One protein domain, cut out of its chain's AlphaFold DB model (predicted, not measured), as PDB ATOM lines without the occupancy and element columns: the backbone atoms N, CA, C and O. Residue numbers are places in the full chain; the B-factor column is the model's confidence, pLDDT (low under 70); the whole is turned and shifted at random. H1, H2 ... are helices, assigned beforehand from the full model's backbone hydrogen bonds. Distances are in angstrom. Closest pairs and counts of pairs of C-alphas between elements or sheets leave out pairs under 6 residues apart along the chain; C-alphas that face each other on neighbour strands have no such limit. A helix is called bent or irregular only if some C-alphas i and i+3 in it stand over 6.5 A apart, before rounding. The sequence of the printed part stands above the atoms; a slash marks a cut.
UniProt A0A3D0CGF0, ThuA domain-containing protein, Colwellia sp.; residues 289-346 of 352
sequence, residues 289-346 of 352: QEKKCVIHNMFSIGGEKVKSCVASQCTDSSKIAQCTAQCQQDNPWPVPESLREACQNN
ATOM      1  N   GLN A 289      39.607  62.935  31.759       94.00
ATOM      2  CA  GLN A 289      40.455  61.749  31.843       94.00
ATOM      3  C   GLN A 289      40.724  61.381  33.304       94.00
ATOM      4  O   GLN A 289      40.591  60.213  33.676       94.00
ATOM      5  N   GLU A 290      41.026  62.372  34.142       94.94
ATOM      6  CA  GLU A 290      41.198  62.200  35.582       94.94
ATOM      7  C   GLU A 290      39.904  61.682  36.225       94.94
ATOM      8  O   GLU A 290      39.934  60.672  36.931       94.94
ATOM      9  N   LYS A 291      38.746  62.290  35.907       95.50
ATOM     10  CA  LYS A 291      37.427  61.807  36.359       95.50
ATOM     11  C   LYS A 291      37.195  60.357  35.958       95.50
ATOM     12  O   LYS A 291      36.826  59.539  36.798       95.50
ATOM     13  N   LYS A 292      37.445  60.013  34.691       96.06
ATOM     14  CA  LYS A 292      37.287  58.644  34.190       96.06
ATOM     15  C   LYS A 292      38.183  57.660  34.942       96.06
ATOM     16  O   LYS A 292      37.701  56.600  35.332       96.06
ATOM     17  N   CYS A 293      39.449  58.015  35.177       97.31
ATOM     18  CA  CYS A 293      40.386  57.194  35.942       97.31
ATOM     19  C   CYS A 293      39.888  56.943  37.368       97.31
ATOM     20  O   CYS A 293      39.763  55.788  37.784       97.31
ATOM     21  N   VAL A 294      39.544  58.007  38.093       96.88
ATOM     22  CA  VAL A 294      39.113  57.921  39.491       96.88
ATOM     23  C   VAL A 294      37.809  57.136  39.623       96.88
ATOM     24  O   VAL A 294      37.734  56.204  40.422       96.88
ATOM     25  N   ILE A 295      36.800  57.448  38.804       95.56
ATOM     26  CA  ILE A 295      35.494  56.776  38.853       95.56
ATOM     27  C   ILE A 295      35.632  55.292  38.504       95.56
ATOM     28  O   ILE A 295      35.089  54.443  39.212       95.56
ATOM     29  N   HIS A 296      36.380  54.960  37.445       96.44
ATOM     30  CA  HIS A 296      36.618  53.569  37.065       96.44
ATOM     31  C   HIS A 296      37.256  52.780  38.211       96.44
ATOM     32  O   HIS A 296      36.745  51.726  38.589       96.44
ATOM     33  N   ASN A 297      38.340  53.300  38.791       97.12
ATOM     34  CA  ASN A 297      39.073  52.601  39.842       97.12
ATOM     35  C   ASN A 297      38.277  52.515  41.147       97.12
ATOM     36  O   ASN A 297      38.310  51.472  41.797       97.12
ATOM     37  N   MET A 298      37.491  53.540  41.491       95.38
ATOM     38  CA  MET A 298      36.567  53.490  42.627       95.38
ATOM     39  C   MET A 298      35.632  52.275  42.521       95.38
ATOM     40  O   MET A 298      35.557  51.463  43.448       95.38
ATOM     41  N   PHE A 299      34.953  52.119  41.382       93.94
ATOM     42  CA  PHE A 299      34.018  51.015  41.180       93.94
ATOM     43  C   PHE A 299      34.714  49.669  40.967       93.94
ATOM     44  O   PHE A 299      34.211  48.656  41.451       93.94
ATOM     45  N   SER A 300      35.856  49.630  40.275       94.94
ATOM     46  CA  SER A 300      36.585  48.384  40.010       94.94
ATOM     47  C   SER A 300      37.137  47.783  41.300       94.94
ATOM     48  O   SER A 300      36.792  46.656  41.652       94.94
ATOM     49  N   ILE A 301      37.906  48.566  42.067       95.06
ATOM     50  CA  ILE A 301      38.509  48.129  43.335       95.06
ATOM     51  C   ILE A 301      37.414  47.732  44.326       95.06
ATOM     52  O   ILE A 301      37.477  46.681  44.966       95.06
ATOM     53  N   GLY A 302      36.385  48.571  44.449       92.19
ATOM     54  CA  GLY A 302      35.246  48.302  45.311       92.19
ATOM     55  C   GLY A 302      34.488  47.033  44.914       92.19
ATOM     56  O   GLY A 302      34.218  46.168  45.747       92.19
ATOM     57  N   GLY A 303      34.186  46.889  43.625       93.31
ATOM     58  CA  GLY A 303      33.470  45.743  43.079       93.31
ATOM     59  C   GLY A 303      34.224  44.425  43.245       93.31
ATOM     60  O   GLY A 303      33.604  43.407  43.552       93.31
ATOM     61  N   GLU A 304      35.547  44.419  43.090       95.19
ATOM     62  CA  GLU A 304      36.377  43.232  43.321       95.19
ATOM     63  C   GLU A 304      36.363  42.784  44.785       95.19
ATOM     64  O   GLU A 304      36.189  41.593  45.053       95.19
ATOM     65  N   LYS A 305      36.453  43.723  45.737       95.38
ATOM     66  CA  LYS A 305      36.352  43.403  47.169       95.38
ATOM     67  C   LYS A 305      35.000  42.782  47.517       95.38
ATOM     68  O   LYS A 305      34.957  41.740  48.170       95.38
ATOM     69  N   VAL A 306      33.903  43.358  47.016       94.75
ATOM     70  CA  VAL A 306      32.554  42.803  47.219       94.75
ATOM     71  C   VAL A 306      32.436  41.406  46.608       94.75
ATOM     72  O   VAL A 306      31.965  40.491  47.278       94.75
ATOM     73  N   LYS A 307      32.899  41.201  45.367       95.25
ATOM     74  CA  LYS A 307      32.877  39.878  44.713       95.25
ATOM     75  C   LYS A 307      33.662  38.834  45.511       95.25
ATOM     76  O   LYS A 307      33.180  37.717  45.676       95.25
ATOM     77  N   SER A 308      34.836  39.201  46.023       96.12
ATOM     78  CA  SER A 308      35.668  38.327  46.857       96.12
ATOM     79  C   SER A 308      34.978  37.960  48.178       96.12
ATOM     80  O   SER A 308      34.943  36.788  48.564       96.12
ATOM     81  N   CYS A 309      34.341  38.933  48.836       96.56
ATOM     82  CA  CYS A 309      33.526  38.690  50.025       96.56
ATOM     83  C   CYS A 309      32.371  37.721  49.728       96.56
ATOM     84  O   CYS A 309      32.218  36.714  50.417       96.56
ATOM     85  N   VAL A 310      31.621  37.954  48.647       95.94
ATOM     86  CA  VAL A 310      30.489  37.094  48.273       95.94
ATOM     87  C   VAL A 310      30.943  35.663  47.991       95.94
ATOM     88  O   VAL A 310      30.342  34.720  48.500       95.94
ATOM     89  N   ALA A 311      32.028  35.497  47.232       94.75
ATOM     90  CA  ALA A 311      32.563  34.183  46.889       94.75
ATOM     91  C   ALA A 311      33.073  33.397  48.109       94.75
ATOM     92  O   ALA A 311      33.031  32.168  48.102       94.75
ATOM     93  N   SER A 312      33.557  34.089  49.144       94.50
ATOM     94  CA  SER A 312      34.119  33.450  50.340       94.50
ATOM     95  C   SER A 312      33.093  33.202  51.447       94.50
ATOM     96  O   SER A 312      33.212  32.209  52.162       94.50
ATOM     97  N   GLN A 313      32.088  34.070  51.596       93.25
ATOM     98  CA  GLN A 313      31.199  34.073  52.765       93.25
ATOM     99  C   GLN A 313      29.758  33.663  52.442       93.25
ATOM    100  O   GLN A 313      29.072  33.086  53.289       93.25
ATOM    101  N   CYS A 314      29.279  33.908  51.221       94.06
ATOM    102  CA  CYS A 314      27.871  33.723  50.874       94.06
ATOM    103  C   CYS A 314      27.590  32.327  50.296       94.06
ATOM    104  O   CYS A 314      27.233  32.173  49.131       94.06
ATOM    105  N   THR A 315      27.756  31.295  51.127       92.00
ATOM    106  CA  THR A 315      27.571  29.881  50.741       92.00
ATOM    107  C   THR A 315      26.111  29.416  50.759       92.00
ATOM    108  O   THR A 315      25.745  28.479  50.048       92.00
ATOM    109  N   ASP A 316      25.252  30.081  51.536       92.06
ATOM    110  CA  ASP A 316      23.819  29.791  51.608       92.06
ATOM    111  C   ASP A 316      23.054  30.547  50.512       92.06
ATOM    112  O   ASP A 316      22.784  31.748  50.617       92.06
ATOM    113  N   SER A 317      22.658  29.816  49.467       88.88
ATOM    114  CA  SER A 317      21.880  30.360  48.346       88.88
ATOM    115  C   SER A 317      20.565  31.031  48.769       88.88
ATOM    116  O   SER A 317      20.138  31.981  48.116       88.88
ATOM    117  N   SER A 318      19.951  30.611  49.884       92.69
ATOM    118  CA  SER A 318      18.700  31.203  50.376       92.69
ATOM    119  C   SER A 318      18.893  32.600  50.980       92.69
ATOM    120  O   SER A 318      17.942  33.375  51.058       92.69
ATOM    121  N   LYS A 319      20.133  32.951  51.352       92.88
ATOM    122  CA  LYS A 319      20.508  34.239  51.959       92.88
ATOM    123  C   LYS A 319      21.459  35.059  51.095       92.88
ATOM    124  O   LYS A 319      21.986  36.069  51.563       92.88
ATOM    125  N   ILE A 320      21.666  34.669  49.836       93.19
ATOM    126  CA  ILE A 320      22.654  35.302  48.953       93.19
ATOM    127  C   ILE A 320      22.458  36.820  48.846       93.19
ATOM    128  O   ILE A 320      23.435  37.561  48.893       93.19
ATOM    129  N   ALA A 321      21.212  37.301  48.787       92.69
ATOM    130  CA  ALA A 321      20.908  38.729  48.695       92.69
ATOM    131  C   ALA A 321      21.305  39.492  49.970       92.69
ATOM    132  O   ALA A 321      21.976  40.519  49.889       92.69
ATOM    133  N   GLN A 322      20.947  38.963  51.146       94.31
ATOM    134  CA  GLN A 322      21.299  39.565  52.433       94.31
ATOM    135  C   GLN A 322      22.816  39.560  52.648       94.31
ATOM    136  O   GLN A 322      23.389  40.572  53.038       94.31
ATOM    137  N   CYS A 323      23.474  38.443  52.341       95.00
ATOM    138  CA  CYS A 323      24.923  38.329  52.449       95.00
ATOM    139  C   CYS A 323      25.649  39.256  51.457       95.00
ATOM    140  O   CYS A 323      26.610  39.918  51.828       95.00
ATOM    141  N   THR A 324      25.145  39.393  50.224       93.25
ATOM    142  CA  THR A 324      25.685  40.349  49.240       93.25
ATOM    143  C   THR A 324      25.563  41.788  49.732       93.25
ATOM    144  O   THR A 324      26.519  42.551  49.612       93.25
ATOM    145  N   ALA A 325      24.419  42.157  50.316       90.69
ATOM    146  CA  ALA A 325      24.227  43.479  50.905       90.69
ATOM    147  C   ALA A 325      25.208  43.731  52.062       90.69
ATOM    148  O   ALA A 325      25.818  44.797  52.114       90.69
ATOM    149  N   GLN A 326      25.434  42.738  52.930       93.00
ATOM    150  CA  GLN A 326      26.435  42.838  53.994       93.00
ATOM    151  C   GLN A 326      27.848  43.011  53.421       93.00
ATOM    152  O   GLN A 326      28.562  43.930  53.805       93.00
ATOM    153  N   CYS A 327      28.223  42.216  52.417       94.69
ATOM    154  CA  CYS A 327      29.513  42.356  51.743       94.69
ATOM    155  C   CYS A 327      29.724  43.750  51.137       94.69
ATOM    156  O   CYS A 327      30.853  44.235  51.130       94.69
ATOM    157  N   GLN A 328      28.673  44.400  50.630       90.88
ATOM    158  CA  GLN A 328      28.741  45.778  50.130       90.88
ATOM    159  C   GLN A 328      28.966  46.800  51.249       90.88
ATOM    160  O   GLN A 328      29.710  47.758  51.042       90.88
ATOM    161  N   GLN A 329      28.353  46.598  52.416       87.81
ATOM    162  CA  GLN A 329      28.568  47.447  53.589       87.81
ATOM    163  C   GLN A 329      29.988  47.288  54.143       87.81
ATOM    164  O   GLN A 329      30.662  48.282  54.400       87.81
ATOM    165  N   ASP A 330      30.465  46.046  54.241       91.38
ATOM    166  CA  ASP A 330      31.778  45.716  54.805       91.38
ATOM    167  C   ASP A 330      32.937  46.077  53.864       91.38
ATOM    168  O   ASP A 330      34.078  46.238  54.298       91.38
ATOM    169  N   ASN A 331      32.667  46.200  52.560       91.75
ATOM    170  CA  ASN A 331      33.671  46.491  51.536       91.75
ATOM    171  C   ASN A 331      33.297  47.736  50.736       91.75
ATOM    172  O   ASN A 331      33.045  47.661  49.526       91.75
ATOM    173  N   PRO A 332      33.257  48.899  51.393       89.62
ATOM    174  CA  PRO A 332      32.745  50.083  50.758       89.62
ATOM    175  C   PRO A 332      33.788  50.628  49.769       89.62
ATOM    176  O   PRO A 332      34.997  50.404  49.905       89.62
ATOM    177  N   TRP A 333      33.330  51.326  48.729       91.12
ATOM    178  CA  TRP A 333      34.221  51.804  47.669       91.12
ATOM    179  C   TRP A 333      35.286  52.775  48.209       91.12
ATOM    180  O   TRP A 333      35.029  53.476  49.197       91.12
ATOM    181  N   PRO A 334      36.479  52.844  47.587       94.06
ATOM    182  CA  PRO A 334      37.472  53.855  47.932       94.06
ATOM    183  C   PRO A 334      36.896  55.270  47.831       94.06
ATOM    184  O   PRO A 334      36.003  55.533  47.027       94.06
ATOM    185  N   VAL A 335      37.429  56.187  48.636       94.31
ATOM    186  CA  VAL A 335      37.098  57.609  48.518       94.31
ATOM    187  C   VAL A 335      37.695  58.124  47.199       94.31
ATOM    188  O   VAL A 335      38.890  57.921  46.985       94.31
ATOM    189  N   PRO A 336      36.928  58.760  46.296       93.88
ATOM    190  CA  PRO A 336      37.456  59.249  45.019       93.88
ATOM    191  C   PRO A 336      38.726  60.100  45.160       93.88
ATOM    192  O   PRO A 336      39.701  59.897  44.439       93.88
ATOM    193  N   GLU A 337      38.750  60.997  46.146       91.81
ATOM    194  CA  GLU A 337      39.879  61.877  46.437       91.81
ATOM    195  C   GLU A 337      41.169  61.102  46.748       91.81
ATOM    196  O   GLU A 337      42.246  61.554  46.364       91.81
ATOM    197  N   SER A 338      41.083  59.915  47.366       94.38
ATOM    198  CA  SER A 338      42.264  59.103  47.688       94.38
ATOM    199  C   SER A 338      42.858  58.374  46.479       94.38
ATOM    200  O   SER A 338      43.936  57.802  46.586       94.38
ATOM    201  N   LEU A 339      42.156  58.342  45.343       96.31
ATOM    202  CA  LEU A 339      42.634  57.718  44.101       96.31
ATOM    203  C   LEU A 339      43.288  58.728  43.151       96.31
ATOM    204  O   LEU A 339      43.925  58.333  42.174       96.31
ATOM    205  N   ARG A 340      43.110  60.026  43.421       95.19
ATOM    206  CA  ARG A 340      43.487  61.110  42.516       95.19
ATOM    207  C   ARG A 340      44.976  61.094  42.173       95.19
ATOM    208  O   ARG A 340      45.320  61.059  40.996       95.19
ATOM    209  N   GLU A 341      45.841  61.083  43.184       95.94
ATOM    210  CA  GLU A 341      47.299  61.129  43.004       95.94
ATOM    211  C   GLU A 341      47.810  59.934  42.187       95.94
ATOM    212  O   GLU A 341      48.557  60.109  41.228       95.94
ATOM    213  N   ALA A 342      47.324  58.727  42.483       97.25
ATOM    214  CA  ALA A 342      47.693  57.524  41.740       97.25
ATOM    215  C   ALA A 342      47.256  57.593  40.262       97.25
ATOM    216  O   ALA A 342      47.987  57.156  39.374       97.25
ATOM    217  N   CYS A 343      46.094  58.188  39.971       96.62
ATOM    218  CA  CYS A 343      45.669  58.466  38.596       96.62
ATOM    219  C   CYS A 343      46.563  59.514  37.906       96.62
ATOM    220  O   CYS A 343      46.934  59.330  36.750       96.62
ATOM    221  N   GLN A 344      46.948  60.589  38.603       95.06
ATOM    222  CA  GLN A 344      47.839  61.628  38.063       95.06
ATOM    223  C   GLN A 344      49.248  61.095  37.771       95.06
ATOM    224  O   GLN A 344      49.863  61.463  36.769       95.06
ATOM    225  N   ASN A 345      49.732  60.183  38.614       96.38
ATOM    226  CA  ASN A 345      51.040  59.549  38.479       96.38
ATOM    227  C   ASN A 345      51.041  58.354  37.507       96.38
ATOM    228  O   ASN A 345      52.093  57.762  37.275       96.38
ATOM    229  N   ASN A 346      49.898  58.020  36.893       94.62
ATOM    230  CA  ASN A 346      49.699  56.847  36.027       94.62
ATOM    231  C   ASN A 346      49.932  55.489  36.723       94.62
ATOM    232  O   ASN A 346      50.194  54.485  36.061       94.62
TER     233      ASN A 346
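Overview. This is residues 289 to 346 of the 352 residues of the protein "ThuA domain-containing protein" of Colwellia sp. (UniProt A0A3D0CGF0). One long helix, H1, forms a rod, and the printed part folds back over it: H2 packs on its last part, and short H3 crosses its first part. The 58 printed residues hold three named helices, H1, H2 and H3 in chain order, and no named strand; the class is all helix. The whole is loose, with a radius of gyration of the C-alphas of 13.9 A and spans of 43 by 15 by 13 A.

Arrangement. H1, residues 289 to 313, and H2, residues 317 to 330, form a helical hairpin. They touch, H1 with residues 306 to 313 alone and H2 with 323 to 328 alone; their closest C-alphas, of Val 306 and Cys 327, are 5.5 A apart. They run opposite ways at a steep tilt of 45 degrees. H3, residues 336 to 344, touches H1, whose residues 290 to 298 alone take part; the closest C-alphas, of Val 294 and Leu 339, are 5.8 A apart. Their steep tilt is 61 degrees, opposite ways. H2 and H3 are apart. Every O i to N i+4 pair is within hydrogen-bond range in H1, against 8 of 10 in H2 and 2 of 5 in H3, where 5 of 6 O i to N i+3 pairs are within range.

Along the chain. H1 measures 35.9 A from C-alpha 289 at (40.455, 61.749, 31.843) to C-alpha 313; H2 measures 19.4 A, and H3 12.7 A, ending at C-alpha 344 at (47.839, 61.628, 38.063). H2 and H3 are irregular: C-alphas 318 and 321 are 8.0 A apart, and C-alphas 338 and 341 7.2 A.

Size, cuts and confidence. The farthest C-alphas, of Ser 318 and Asn 345, are 44.6 A apart. The printed part has no cut, both links are tight, and no printed residue has pLDDT under 70.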